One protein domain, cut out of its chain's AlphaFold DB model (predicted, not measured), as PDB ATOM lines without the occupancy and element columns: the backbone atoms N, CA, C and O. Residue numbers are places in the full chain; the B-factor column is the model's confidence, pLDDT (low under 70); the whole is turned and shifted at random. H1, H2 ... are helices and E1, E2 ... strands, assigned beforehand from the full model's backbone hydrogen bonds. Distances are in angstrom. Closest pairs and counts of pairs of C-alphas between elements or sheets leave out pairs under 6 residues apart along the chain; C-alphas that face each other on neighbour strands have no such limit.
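What this domain is: This is residues 308 to 410 of the 598 residues of an uncharacterized protein of Firmicutes bacterium CAG:272_52_7 (UniProt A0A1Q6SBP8). A strongly twisted sheet of five strands has one helix, H1, packed over one face, slantwise to the strands, while no named helix lies on the other face. Beyond one end of the strands the long link of residues 386 to 402 reaches out along the longest axis, and residues 314 to 315 of the opening stretch pair beside E3. The printed part has 103 residues, in the order H1 E1 E2 E3 E4 E5; the sheet runs E3 E2 E1 E5 E4, antiparallel throughout. The class is mixed, helices and strands, with 47 residues in named elements, under half. It is compact, with a radius of gyration of the C-alphas of 13.2 A, and elongated, spanning 42 by 23 by 22 A.

Where its parts are: E1 is residues 344 to 350, 20.0 A; E2 359 to 366, 22.2 A; E3 369 to 373; E4 378 to 385; E5 403 to 410, 21.9 A, ending at C-alpha 410 (55.553, -9.878, 167.455). H1 is residues 327 to 337, 15.2 A, beginning at C-alpha 327 (62.951, 1.704, 150.054).

How they stand to each other: E1 and E5 are antiparallel, with N 347 and O 406 2.9 A apart. Hairpin E1 and E2 has N 348 and O 361 at 3.0 A. E1, E2 and E3 form a meander, each strand the antiparallel neighbour of the one before; in hairpin E2 and E3, N 364 and O 371 are 2.8 A apart. In hairpin E4 and E5, N 383 and O 407 are 2.8 A apart; these N and O pairs are within hydrogen-bond range. E4 bends by 77 degrees at residue 381. H1 is on the sheet, making two layers, a helix on one face, at a height over the sheet of 9.0 A; the closest C-alphas of H1 and E5, Phe 333 and Phe 405, are 6.9 A apart. In H1 every O i to N i+4 pair is within hydrogen-bond range.

The domain as a whole: The C-alphas farthest apart, Cys 309 and Leu 398, are 42.8 A apart. The printed part has no cut. The link E4 to E5 is long, 17 residues. pLDDT is under 70 in residues 321 to 323, 352 to 358 and 392 to 399.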
ATOM      1  N   THR A 308      53.486 -17.257 160.139       85.19
ATOM      2  CA  THR A 308      52.071 -17.244 160.532       85.19
ATOM      3  C   THR A 308      51.922 -17.252 162.052       85.19
ATOM      4  O   THR A 308      51.076 -16.544 162.604       85.19
ATOM      5  N   CYS A 309      52.835 -17.940 162.746       82.75
ATOM      6  CA  CYS A 309      52.909 -17.997 164.205       82.75
ATOM      7  C   CYS A 309      53.172 -16.624 164.845       82.75
ATOM      8  O   CYS A 309      52.777 -16.389 165.986       82.75
ATOM      9  N   TYR A 310      53.820 -15.715 164.111       84.75
ATOM     10  CA  TYR A 310      54.114 -14.342 164.538       84.75
ATOM     11  C   TYR A 310      53.150 -13.306 163.936       84.75
ATOM     12  O   TYR A 310      53.398 -12.100 164.006       84.75
ATOM     13  N   GLY A 311      52.036 -13.758 163.347       86.56
ATOM     14  CA  GLY A 311      50.996 -12.890 162.799       86.56
ATOM     15  C   GLY A 311      51.289 -12.345 161.399       86.56
ATOM     16  O   GLY A 311      50.748 -11.298 161.034       86.56
ATOM     17  N   GLY A 312      52.137 -13.021 160.623       89.81
ATOM     18  CA  GLY A 312      52.268 -12.812 159.185       89.81
ATOM     19  C   GLY A 312      51.009 -13.281 158.454       89.81
ATOM     20  O   GLY A 312      50.556 -14.407 158.633       89.81
ATOM     21  N   ILE A 313      50.421 -12.397 157.650       91.00
ATOM     22  CA  ILE A 313      49.175 -12.644 156.906       91.00
ATOM     23  C   ILE A 313      49.488 -13.039 155.462       91.00
ATOM     24  O   ILE A 313      48.875 -13.945 154.906       91.00
ATOM     25  N   LYS A 314      50.421 -12.322 154.834       92.19
ATOM     26  CA  LYS A 314      50.885 -12.562 153.464       92.19
ATOM     27  C   LYS A 314      52.230 -11.882 153.254       92.19
ATOM     28  O   LYS A 314      52.473 -10.838 153.854       92.19
ATOM     29  N   GLN A 315      53.075 -12.427 152.389       94.00
ATOM     30  CA  GLN A 315      54.344 -11.792 152.033       94.00
ATOM     31  C   GLN A 315      54.074 -10.471 151.291       94.00
ATOM     32  O   GLN A 315      53.426 -10.459 150.246       94.00
ATOM     33  N   GLU A 316      54.518  -9.353 151.860       91.25
ATOM     34  CA  GLU A 316      54.334  -7.999 151.322       91.25
ATOM     35  C   GLU A 316      55.438  -7.108 151.902       91.25
ATOM     36  O   GLU A 316      55.605  -7.054 153.123       91.25
ATOM     37  N   THR A 317      56.199  -6.420 151.046       91.00
ATOM     38  CA  THR A 317      57.171  -5.410 151.492       91.00
ATOM     39  C   THR A 317      56.443  -4.143 151.943       91.00
ATOM     40  O   THR A 317      55.292  -3.938 151.554       91.00
ATOM     41  N   PRO A 318      57.058  -3.267 152.760       88.44
ATOM     42  CA  PRO A 318      56.424  -2.030 153.210       88.44
ATOM     43  C   PRO A 318      56.372  -0.971 152.096       88.44
ATOM     44  O   PRO A 318      56.914   0.126 152.219       88.44
ATOM     45  N   TYR A 319      55.713  -1.319 150.997       83.88
ATOM     46  CA  TYR A 319      55.587  -0.543 149.778       83.88
ATOM     47  C   TYR A 319      54.694   0.676 149.990       83.88
ATOM     48  O   TYR A 319      53.545   0.558 150.428       83.88
ATOM     49  N   ASP A 320      55.221   1.848 149.651       77.31
ATOM     50  CA  ASP A 320      54.455   3.080 149.567       77.31
ATOM     51  C   ASP A 320      53.957   3.277 148.130       77.31
ATOM     52  O   ASP A 320      54.732   3.403 147.183       77.31
ATOM     53  N   ALA A 321      52.635   3.309 147.964       69.69
ATOM     54  CA  ALA A 321      52.009   3.487 146.659       69.69
ATOM     55  C   ALA A 321      52.201   4.895 146.077       69.69
ATOM     56  O   ALA A 321      52.038   5.067 144.874       69.69
ATOM     57  N   LYS A 322      52.529   5.899 146.898       69.94
ATOM     58  CA  LYS A 322      52.715   7.285 146.451       69.94
ATOM     59  C   LYS A 322      54.114   7.530 145.889       69.94
ATOM     60  O   LYS A 322      54.251   8.326 144.963       69.94
ATOM     61  N   THR A 323      55.130   6.859 146.425       69.69
ATOM     62  CA  THR A 323      56.508   6.904 145.894       69.69
ATOM     63  C   THR A 323      56.857   5.708 145.026       69.69
ATOM     64  O   THR A 323      57.974   5.626 144.520       69.69
ATOM     65  N   GLU A 324      55.899   4.797 144.850       76.19
ATOM     66  CA  GLU A 324      56.048   3.536 144.130       76.19
ATOM     67  C   GLU A 324      57.292   2.751 144.582       76.19
ATOM     68  O   GLU A 324      58.023   2.159 143.783       76.19
ATOM     69  N   SER A 325      57.572   2.781 145.890       79.12
ATOM     70  CA  SER A 325      58.808   2.259 146.467       79.12
ATOM     71  C   SER A 325      58.617   1.786 147.907       79.12
ATOM     72  O   SER A 325      57.903   2.394 148.699       79.12
ATOM     73  N   ASP A 326      59.288   0.700 148.282       80.69
ATOM     74  CA  ASP A 326      59.411   0.228 149.669       80.69
ATOM     75  C   ASP A 326      60.676   0.751 150.367       80.69
ATOM     76  O   ASP A 326      60.768   0.738 151.598       80.69
ATOM     77  N   LYS A 327      61.636   1.261 149.587       85.69
ATOM     78  CA  LYS A 327      62.951   1.704 150.054       85.69
ATOM     79  C   LYS A 327      62.851   2.730 151.174       85.69
ATOM     80  O   LYS A 327      63.558   2.628 152.169       85.69
ATOM     81  N   GLU A 328      61.960   3.697 151.026       83.88
ATOM     82  CA  GLU A 328      61.808   4.783 151.982       83.88
ATOM     83  C   GLU A 328      61.325   4.284 153.347       83.88
ATOM     84  O   GLU A 328      61.971   4.550 154.360       83.88
ATOM     85  N   ASN A 329      60.250   3.492 153.381       87.94
ATOM     86  CA  ASN A 329      59.732   2.929 154.627       87.94
ATOM     87  C   ASN A 329      60.756   1.995 155.288       87.94
ATOM     88  O   ASN A 329      60.959   2.076 156.499       87.94
ATOM     89  N   ILE A 330      61.450   1.155 154.506       90.25
ATOM     90  CA  ILE A 330      62.519   0.280 155.018       90.25
ATOM     91  C   ILE A 330      63.655   1.107 155.627       90.25
ATOM     92  O   ILE A 330      64.093   0.811 156.739       90.25
ATOM     93  N   GLU A 331      64.108   2.164 154.951       89.88
ATOM     94  CA  GLU A 331      65.144   3.060 155.469       89.88
ATOM     95  C   GLU A 331      64.699   3.763 156.757       89.88
ATOM     96  O   GLU A 331      65.511   3.934 157.669       89.88
ATOM     97  N   GLN A 332      63.426   4.155 156.875       90.44
ATOM     98  CA  GLN A 332      62.906   4.739 158.115       90.44
ATOM     99  C   GLN A 332      62.832   3.711 159.247       90.44
ATOM    100  O   GLN A 332      63.212   4.028 160.374       90.44
ATOM    101  N   PHE A 333      62.439   2.465 158.969       92.81
ATOM    102  CA  PHE A 333      62.482   1.392 159.965       92.81
ATOM    103  C   PHE A 333      63.911   1.074 160.416       92.81
ATOM    104  O   PHE A 333      64.150   0.899 161.613       92.81
ATOM    105  N   GLN A 334      64.876   1.080 159.495       91.38
ATOM    106  CA  GLN A 334      66.297   0.916 159.807       91.38
ATOM    107  C   GLN A 334      66.859   2.104 160.600       91.38
ATOM    108  O   GLN A 334      67.614   1.914 161.547       91.38
ATOM    109  N   LYS A 335      66.464   3.345 160.296       90.06
ATOM    110  CA  LYS A 335      66.848   4.519 161.104       90.06
ATOM    111  C   LYS A 335      66.241   4.467 162.505       90.06
ATOM    112  O   LYS A 335      66.913   4.807 163.475       90.06
ATOM    113  N   LEU A 336      64.986   4.032 162.613       88.94
ATOM    114  CA  LEU A 336      64.266   3.929 163.881       88.94
ATOM    115  C   LEU A 336      64.848   2.841 164.792       88.94
ATOM    116  O   LEU A 336      64.922   3.017 166.011       88.94
ATOM    117  N   PHE A 337      65.209   1.699 164.209       80.19
ATOM    118  CA  PHE A 337      65.502   0.477 164.956       80.19
ATOM    119  C   PHE A 337      66.957  -0.001 164.844       80.19
ATOM    120  O   PHE A 337      67.361  -0.901 165.579       80.19
ATOM    121  N   GLY A 338      67.756   0.612 163.969       84.69
ATOM    122  CA  GLY A 338      69.086   0.147 163.587       84.69
ATOM    123  C   GLY A 338      68.995  -1.044 162.634       84.69
ATOM    124  O   GLY A 338      68.331  -1.001 161.600       84.69
ATOM    125  N   THR A 339      69.653  -2.143 162.989       85.06
ATOM    126  CA  THR A 339      69.496  -3.417 162.280       85.06
ATOM    127  C   THR A 339      68.084  -3.963 162.502       85.06
ATOM    128  O   THR A 339      67.655  -4.124 163.649       85.06
ATOM    129  N   LEU A 340      67.365  -4.257 161.414       85.94
ATOM    130  CA  LEU A 340      66.054  -4.911 161.473       85.94
ATOM    131  C   LEU A 340      66.176  -6.247 162.213       85.94
ATOM    132  O   LEU A 340      67.156  -6.972 162.038       85.94
ATOM    133  N   LYS A 341      65.198  -6.569 163.059       83.44
ATOM    134  CA  LYS A 341      65.215  -7.797 163.859       83.44
ATOM    135  C   LYS A 341      64.103  -8.732 163.417       83.44
ATOM    136  O   LYS A 341      62.949  -8.320 163.348       83.44
ATOM    137  N   ASN A 342      64.452  -9.992 163.169       83.44
ATOM    138  CA  ASN A 342      63.464 -11.041 162.929       83.44
ATOM    139  C   ASN A 342      62.528 -11.175 164.145       83.44
ATOM    140  O   ASN A 342      62.981 -11.099 165.289       83.44
ATOM    141  N   GLY A 343      61.230 -11.349 163.891       84.56
ATOM    142  CA  GLY A 343      60.194 -11.449 164.926       84.56
ATOM    143  C   GLY A 343      59.693 -10.099 165.453       84.56
ATOM    144  O   GLY A 343      59.128 -10.035 166.546       84.56
ATOM    145  N   TYR A 344      59.910  -9.010 164.709       92.38
ATOM    146  CA  TYR A 344      59.388  -7.681 165.038       92.38
ATOM    147  C   TYR A 344      58.369  -7.210 164.006       92.38
ATOM    148  O   TYR A 344      58.505  -7.472 162.810       92.38
ATOM    149  N   ILE A 345      57.368  -6.472 164.484       94.12
ATOM    150  CA  ILE A 345      56.355  -5.824 163.654       94.12
ATOM    151  C   ILE A 345      56.666  -4.336 163.563       94.12
ATOM    152  O   ILE A 345      56.797  -3.642 164.569       94.12
ATOM    153  N   TYR A 346      56.742  -3.838 162.341       95.56
ATOM    154  CA  TYR A 346      57.036  -2.463 161.994       95.56
ATOM    155  C   TYR A 346      55.782  -1.802 161.445       95.56
ATOM    156  O   TYR A 346      55.167  -2.290 160.499       95.56
ATOM    157  N   ARG A 347      55.378  -0.694 162.058       94.44
ATOM    158  CA  ARG A 347      54.178   0.042 161.674       94.44
ATOM    159  C   ARG A 347      54.555   1.371 161.063       94.44
ATOM    160  O   ARG A 347      55.347   2.104 161.650       94.44
ATOM    161  N   VAL A 348      53.924   1.709 159.953       91.12
ATOM    162  CA  VAL A 348      53.986   3.036 159.345       91.12
ATOM    163  C   VAL A 348      52.585   3.623 159.313       91.12
ATOM    164  O   VAL A 348      51.645   2.964 158.869       91.12
ATOM    165  N   LYS A 349      52.462   4.859 159.803       89.06
ATOM    166  CA  LYS A 349      51.241   5.651 159.713       89.06
ATOM    167  C   LYS A 349      51.517   6.977 159.017       89.06
ATOM    168  O   LYS A 349      52.377   7.727 159.468       89.06
ATOM    169  N   CYS A 350      50.747   7.293 157.985       83.19
ATOM    170  CA  CYS A 350      50.763   8.572 157.293       83.19
ATOM    171  C   CYS A 350      49.429   9.301 157.498       83.19
ATOM    172  O   CYS A 350      48.385   8.894 156.982       83.19
ATOM    173  N   ASP A 351      49.476  10.423 158.222       75.69
ATOM    174  CA  ASP A 351      48.327  11.317 158.438       75.69
ATOM    175  C   ASP A 351      48.217  12.406 157.334       75.69
ATOM    176  O   ASP A 351      47.560  13.431 157.524       75.69
ATOM    177  N   GLY A 352      48.950  12.258 156.222       66.31
ATOM    178  CA  GLY A 352      49.113  13.275 155.171       66.31
ATOM    179  C   GLY A 352      48.281  13.056 153.902       66.31
ATOM    180  O   GLY A 352      48.296  13.914 153.020       66.31
ATOM    181  N   ALA A 353      47.567  11.935 153.787       60.97
ATOM    182  CA  ALA A 353      46.787  11.595 152.598       60.97
ATOM    183  C   ALA A 353      45.498  12.438 152.499       60.97
ATOM    184  O   ALA A 353      44.728  12.527 153.451       60.97
ATOM    185  N   VAL A 354      45.272  13.077 151.344       56.38
ATOM    186  CA  VAL A 354      44.103  13.953 151.098       56.38
ATOM    187  C   VAL A 354      42.954  13.194 150.415       56.38
ATOM    188  O   VAL A 354      41.806  13.619 150.491       56.38
ATOM    189  N   THR A 355      43.246  12.071 149.750       54.97
ATOM    190  CA  THR A 355      42.292  11.350 148.882       54.97
ATOM    191  C   THR A 355      42.278   9.830 149.070       54.97
ATOM    192  O   THR A 355      41.496   9.149 148.413       54.97
ATOM    193  N   THR A 356      43.099   9.288 149.965       51.22
ATOM    194  CA  THR A 356      43.072   7.881 150.376       51.22
ATOM    195  C   THR A 356      43.046   7.832 151.896       51.22
ATOM    196  O   THR A 356      43.658   8.683 152.545       51.22
ATOM    197  N   ASP A 357      42.306   6.880 152.462       53.56
ATOM    198  CA  ASP A 357      42.265   6.652 153.906       53.56
ATOM    199  C   ASP A 357      43.696   6.636 154.460       53.56
ATOM    200  O   ASP A 357      44.591   6.050 153.847       53.56
ATOM    201  N   SER A 358      43.921   7.332 155.580       60.41
ATOM    202  CA  SER A 358      45.226   7.439 156.241       60.41
ATOM    203  C   SER A 358      45.961   6.098 156.207       60.41
ATOM    204  O   SER A 358      45.451   5.105 156.729       60.41
ATOM    205  N   TYR A 359      47.130   6.059 155.570       75.69
ATOM    206  CA  TYR A 359      47.884   4.824 155.391       75.69
ATOM    207  C   TYR A 359      48.424   4.385 156.749       75.69
ATOM    208  O   TYR A 359      49.312   5.040 157.276       75.69
ATOM    209  N   ASP A 360      47.861   3.330 157.337       89.00
ATOM    210  CA  ASP A 360      48.246   2.788 158.643       89.00
ATOM    211  C   ASP A 360      48.418   1.272 158.520       89.00
ATOM    212  O   ASP A 360      47.443   0.519 158.496       89.00
ATOM    213  N   LYS A 361      49.664   0.825 158.352       91.44
ATOM    214  CA  LYS A 361      49.984  -0.578 158.070       91.44
ATOM    215  C   LYS A 361      51.036  -1.126 159.016       91.44
ATOM    216  O   LYS A 361      51.910  -0.401 159.482       91.44
ATOM    217  N   TYR A 362      50.951  -2.434 159.237       95.12
ATOM    218  CA  TYR A 362      51.823  -3.220 160.101       95.12
ATOM    219  C   TYR A 362      52.508  -4.298 159.265       95.12
ATOM    220  O   TYR A 362      51.844  -4.982 158.489       95.12
ATOM    221  N   TYR A 363      53.811  -4.472 159.451       95.44
ATOM    222  CA  TYR A 363      54.626  -5.411 158.692       95.44
ATOM    223  C   TYR A 363      55.517  -6.233 159.622       95.44
ATOM    224  O   TYR A 363      56.333  -5.673 160.346       95.44
ATOM    225  N   LEU A 364      55.380  -7.555 159.604       94.94
ATOM    226  CA  LEU A 364      56.285  -8.477 160.282       94.94
ATOM    227  C   LEU A 364      57.569  -8.628 159.453       94.94
ATOM    228  O   LEU A 364      57.503  -8.945 158.267       94.94
ATOM    229  N   TYR A 365      58.727  -8.445 160.085       93.00
ATOM    230  CA  TYR A 365      60.020  -8.838 159.525       93.00
ATOM    231  C   TYR A 365      60.438 -10.175 160.140       93.00
ATOM    232  O   TYR A 365      60.601 -10.274 161.360       93.00
ATOM    233  N   PHE A 366      60.570 -11.218 159.322       89.69
ATOM    234  CA  PHE A 366      60.886 -12.571 159.779       89.69
ATOM    235  C   PHE A 366      61.680 -13.344 158.720       89.69
ATOM    236  O   PHE A 366      61.332 -13.308 157.543       89.69
ATOM    237  N   ASN A 367      62.748 -14.035 159.136       84.56
ATOM    238  CA  ASN A 367      63.729 -14.694 158.263       84.56
ATOM    239  C   ASN A 367      64.131 -13.841 157.046       84.56
ATOM    240  O   ASN A 367      64.060 -14.286 155.902       84.56
ATOM    241  N   ASP A 368      64.495 -12.584 157.308       85.50
ATOM    242  CA  ASP A 368      64.908 -11.602 156.296       85.50
ATOM    243  C   ASP A 368      63.864 -11.316 155.201       85.50
ATOM    244  O   ASP A 368      64.177 -10.824 154.118       85.50
ATOM    245  N   THR A 369      62.594 -11.593 155.507       90.88
ATOM    246  CA  THR A 369      61.451 -11.418 154.613       90.88
ATOM    247  C   THR A 369      60.363 -10.579 155.290       90.88
ATOM    248  O   THR A 369      60.171 -10.640 156.506       90.88
ATOM    249  N   TRP A 370      59.649  -9.777 154.498       94.75
ATOM    250  CA  TRP A 370      58.556  -8.922 154.962       94.75
ATOM    251  C   TRP A 370      57.185  -9.549 154.715       94.75
ATOM    252  O   TRP A 370      56.899 -10.045 153.622       94.75
ATOM    253  N   TYR A 371      56.316  -9.452 155.717       95.19
ATOM    254  CA  TYR A 371      54.936  -9.918 155.663       95.19
ATOM    255  C   TYR A 371      53.987  -8.829 156.156       95.19
ATOM    256  O   TYR A 371      54.265  -8.178 157.160       95.19
ATOM    257  N   LEU A 372      52.833  -8.657 155.512       94.31
ATOM    258  CA  LEU A 372      51.744  -7.856 156.068       94.31
ATOM    259  C   LEU A 372      51.281  -8.481 157.390       94.31
ATOM    260  O   LEU A 372      51.144  -9.699 157.493       94.31
ATOM    261  N   SER A 373      51.014  -7.645 158.384       94.00
ATOM    262  CA  SER A 373      50.557  -8.043 159.712       94.00
ATOM    263  C   SER A 373      49.455  -7.100 160.215       94.00
ATOM    264  O   SER A 373      48.872  -6.331 159.449       94.00
ATOM    265  N   SER A 374      49.123  -7.168 161.504       93.19
ATOM    266  CA  SER A 374      48.075  -6.354 162.120       93.19
ATOM    267  C   SER A 374      48.437  -5.923 163.538       93.19
ATOM    268  O   SER A 374      49.302  -6.515 164.180       93.19
ATOM    269  N   ALA A 375      47.712  -4.935 164.062       92.44
ATOM    270  CA  ALA A 375      47.866  -4.480 165.441       92.44
ATOM    271  C   ALA A 375      47.664  -5.603 166.481       92.44
ATOM    272  O   ALA A 375      48.324  -5.598 167.515       92.44
ATOM    273  N   ASN A 376      46.797  -6.584 166.201       90.38
ATOM    274  CA  ASN A 376      46.517  -7.705 167.110       90.38
ATOM    275  C   ASN A 376      47.707  -8.662 167.271       90.38
ATOM    276  O   ASN A 376      47.757  -9.424 168.237       90.38
ATOM    277  N   ALA A 377      48.643  -8.632 166.321       90.94
ATOM    278  CA  ALA A 377      49.870  -9.409 166.371       90.94
ATOM    279  C   ALA A 377      50.993  -8.684 167.130       90.94
ATOM    280  O   ALA A 377      52.052  -9.266 167.327       90.94
ATOM    281  N   CYS A 378      50.800  -7.439 167.579       90.31
ATOM    282  CA  CYS A 378      51.788  -6.742 168.398       90.31
ATOM    283  C   CYS A 378      51.724  -7.205 169.862       90.31
ATOM    284  O   CYS A 378      50.656  -7.247 170.473       90.31
ATOM    285  N   ASP A 379      52.883  -7.498 170.444       87.38
ATOM    286  CA  ASP A 379      53.041  -7.799 171.866       87.38
ATOM    287  C   ASP A 379      53.236  -6.500 172.665       87.38
ATOM    288  O   ASP A 379      54.348  -5.987 172.830       87.38
ATOM    289  N   GLY A 380      52.113  -5.928 173.104       86.62
ATOM    290  CA  GLY A 380      52.070  -4.735 173.944       86.62
ATOM    291  C   GLY A 380      52.423  -3.430 173.218       86.62
ATOM    292  O   GLY A 380      52.097  -3.214 172.050       86.62
ATOM    293  N   SER A 381      53.043  -2.507 173.957       89.44
ATOM    294  CA  SER A 381      53.379  -1.158 173.485       89.44
ATOM    295  C   SER A 381      54.578  -1.147 172.530       89.44
ATOM    296  O   SER A 381      55.430  -2.034 172.556       89.44
ATOM    297  N   ALA A 382      54.686  -0.097 171.708       90.00
ATOM    298  CA  ALA A 382      55.822   0.071 170.805       90.00
ATOM    299  C   ALA A 382      57.144   0.138 171.584       90.00
ATOM    300  O   ALA A 382      57.287   0.917 172.526       90.00
ATOM    301  N   VAL A 383      58.133  -0.643 171.154       90.25
ATOM    302  CA  VAL A 383      59.487  -0.632 171.729       90.25
ATOM    303  C   VAL A 383      60.321   0.546 171.223       90.25
ATOM    304  O   VAL A 383      61.276   0.965 171.879       90.25
ATOM    305  N   LYS A 384      59.972   1.079 170.048       91.56
ATOM    306  CA  LYS A 384      60.548   2.286 169.450       91.56
ATOM    307  C   LYS A 384      59.473   3.025 168.668       91.56
ATOM    308  O   LYS A 384      58.603   2.400 168.063       91.56
ATOM    309  N   GLN A 385      59.581   4.346 168.658       93.31
ATOM    310  CA  GLN A 385      58.703   5.251 167.930       93.31
ATOM    311  C   GLN A 385      59.525   6.420 167.390       93.31
ATOM    312  O   GLN A 385      60.406   6.921 168.091       93.31
ATOM    313  N   SER A 386      59.255   6.835 166.154       92.00
ATOM    314  CA  SER A 386      59.850   8.037 165.574       92.00
ATOM    315  C   SER A 386      59.045   9.281 165.953       92.00
ATOM    316  O   SER A 386      57.831   9.215 166.181       92.00
ATOM    317  N   ASP A 387      59.688  10.446 165.919       90.12
ATOM    318  CA  ASP A 387      58.954  11.698 165.733       90.12
ATOM    319  C   ASP A 387      58.240  11.690 164.375       90.12
ATOM    320  O   ASP A 387      58.539  10.869 163.498       90.12
ATOM    321  N   LYS A 388      57.290  12.611 164.179       87.75
ATOM    322  CA  LYS A 388      56.689  12.778 162.855       87.75
ATOM    323  C   LYS A 388      57.721  13.335 161.879       87.75
ATOM    324  O   LYS A 388      58.405  14.319 162.177       87.75
ATOM    325  N   ILE A 389      57.793  12.736 160.702       84.69
ATOM    326  CA  ILE A 389      58.715  13.094 159.629       84.69
ATOM    327  C   ILE A 389      57.969  13.234 158.303       84.69
ATOM    328  O   ILE A 389      56.788  12.915 158.196       84.69
ATOM    329  N   ASN A 390      58.652  13.808 157.322       81.81
ATOM    330  CA  ASN A 390      58.190  13.890 155.945       81.81
ATOM    331  C   ASN A 390      58.989  12.852 155.161       81.81
ATOM    332  O   ASN A 390      60.088  13.164 154.704       81.81
ATOM    333  N   ALA A 391      58.523  11.608 155.151       76.19
ATOM    334  CA  ALA A 391      59.283  10.518 154.563       76.19
ATOM    335  C   ALA A 391      59.257  10.621 153.022       76.19
ATOM    336  O   ALA A 391      60.322  10.506 152.416       76.19
ATOM    337  N   HIS A 392      58.100  10.972 152.432       68.50
ATOM    338  CA  HIS A 392      57.866  11.009 150.976       68.50
ATOM    339  C   HIS A 392      57.328  12.354 150.436       68.50
ATOM    340  O   HIS A 392      56.456  12.406 149.564       68.50
ATOM    341  N   ASP A 393      57.819  13.474 150.961       69.94
ATOM    342  CA  ASP A 393      57.531  14.822 150.448       69.94
ATOM    343  C   ASP A 393      56.044  15.184 150.251       69.94
ATOM    344  O   ASP A 393      55.503  15.320 149.153       69.94
ATOM    345  N   HIS A 394      55.369  15.464 151.364       69.75
ATOM    346  CA  HIS A 394      54.033  16.067 151.395       69.75
ATOM    347  C   HIS A 394      54.075  17.549 150.975       69.75
ATOM    348  O   HIS A 394      54.339  18.427 151.795       69.75
ATOM    349  N   SER A 395      53.804  17.862 149.701       62.00
ATOM    350  CA  SER A 395      54.070  19.205 149.139       62.00
ATOM    351  C   SER A 395      52.962  20.271 149.311       62.00
ATOM    352  O   SER A 395      53.052  21.323 148.686       62.00
ATOM    353  N   TRP A 396      51.901  20.037 150.099       57.44
ATOM    354  CA  TRP A 396      50.686  20.892 150.079       57.44
ATOM    355  C   TRP A 396      50.208  21.408 151.457       57.44
ATOM    356  O   TRP A 396      49.069  21.850 151.589       57.44
ATOM    357  N   ASN A 397      51.046  21.397 152.504       55.06
ATOM    358  CA  ASN A 397      50.671  21.952 153.815       55.06
ATOM    359  C   ASN A 397      51.891  22.464 154.610       55.06
ATOM    360  O   ASN A 397      52.965  21.875 154.534       55.06
ATOM    361  N   LEU A 398      51.722  23.521 155.420       59.31
ATOM    362  CA  LEU A 398      52.785  24.110 156.263       59.31
ATOM    363  C   LEU A 398      53.351  23.122 157.303       59.31
ATOM    364  O   LEU A 398      54.445  23.324 157.822       59.31
ATOM    365  N   ASN A 399      52.615  22.046 157.595       67.50
ATOM    366  CA  ASN A 399      53.092  20.916 158.383       67.50
ATOM    367  C   ASN A 399      53.213  19.674 157.485       67.50
ATOM    368  O   ASN A 399      52.236  18.947 157.303       67.50
ATOM    369  N   ASN A 400      54.405  19.443 156.936       71.31
ATOM    370  CA  ASN A 400      54.722  18.302 156.070       71.31
ATOM    371  C   ASN A 400      55.189  17.052 156.842       71.31
ATOM    372  O   ASN A 400      55.381  16.000 156.245       71.31
ATOM    373  N   LYS A 401      55.352  17.137 158.169       77.69
ATOM    374  CA  LYS A 401      55.777  16.019 159.022       77.69
ATOM    375  C   LYS A 401      54.568  15.183 159.442       77.69
ATOM    376  O   LYS A 401      53.989  15.403 160.510       77.69
ATOM    377  N   LYS A 402      54.136  14.282 158.563       81.12
ATOM    378  CA  LYS A 402      52.882  13.521 158.698       81.12
ATOM    379  C   LYS A 402      53.075  12.016 158.836       81.12
ATOM    380  O   LYS A 402      52.137  11.352 159.272       81.12
ATOM    381  N   ASP A 403      54.262  11.517 158.524       86.44
ATOM    382  CA  ASP A 403      54.598  10.102 158.608       86.44
ATOM    383  C   ASP A 403      55.191   9.794 159.974       86.44
ATOM    384  O   ASP A 403      55.992  10.563 160.514       86.44
ATOM    385  N   GLN A 404      54.795   8.670 160.547       91.50
ATOM    386  CA  GLN A 404      55.308   8.210 161.821       91.50
ATOM    387  C   GLN A 404      55.480   6.698 161.803       91.50
ATOM    388  O   GLN A 404      54.686   5.970 161.206       91.50
ATOM    389  N   PHE A 405      56.543   6.241 162.456       93.56
ATOM    390  CA  PHE A 405      56.989   4.860 162.404       93.56
ATOM    391  C   PHE A 405      57.110   4.294 163.819       93.56
ATOM    392  O   PHE A 405      57.552   4.983 164.744       93.56
ATOM    393  N   TRP A 406      56.744   3.027 163.982       95.75
ATOM    394  CA  TRP A 406      56.870   2.285 165.234       95.75
ATOM    395  C   TRP A 406      57.452   0.900 164.986       95.75
ATOM    396  O   TRP A 406      57.297   0.332 163.906       95.75
ATOM    397  N   ALA A 407      58.060   0.335 166.022       94.12
ATOM    398  CA  ALA A 407      58.426  -1.071 166.075       94.12
ATOM    399  C   ALA A 407      57.833  -1.717 167.332       94.12
ATOM    400  O   ALA A 407      57.862  -1.123 168.412       94.12
ATOM    401  N   TYR A 408      57.335  -2.939 167.194       93.44
ATOM    402  CA  TYR A 408      56.717  -3.762 168.230       93.44
ATOM    403  C   TYR A 408      57.363  -5.145 168.220       93.44
ATOM    404  O   TYR A 408      57.828  -5.608 167.177       93.44
ATOM    405  N   LYS A 409      57.365  -5.833 169.362       91.00
ATOM    406  CA  LYS A 409      57.618  -7.279 169.363       91.00
ATOM    407  C   LYS A 409      56.415  -7.990 168.734       91.00
ATOM    408  O   LYS A 409      55.285  -7.557 168.955       91.00
ATOM    409  N   ALA A 410      56.642  -9.043 167.952       87.81
ATOM    410  CA  ALA A 410      55.553  -9.878 167.455       87.81
ATOM    411  C   ALA A 410      55.048 -10.815 168.564       87.81
ATOM    412  O   ALA A 410      55.840 -11.431 169.280       87.81
TER     413      ALA A 410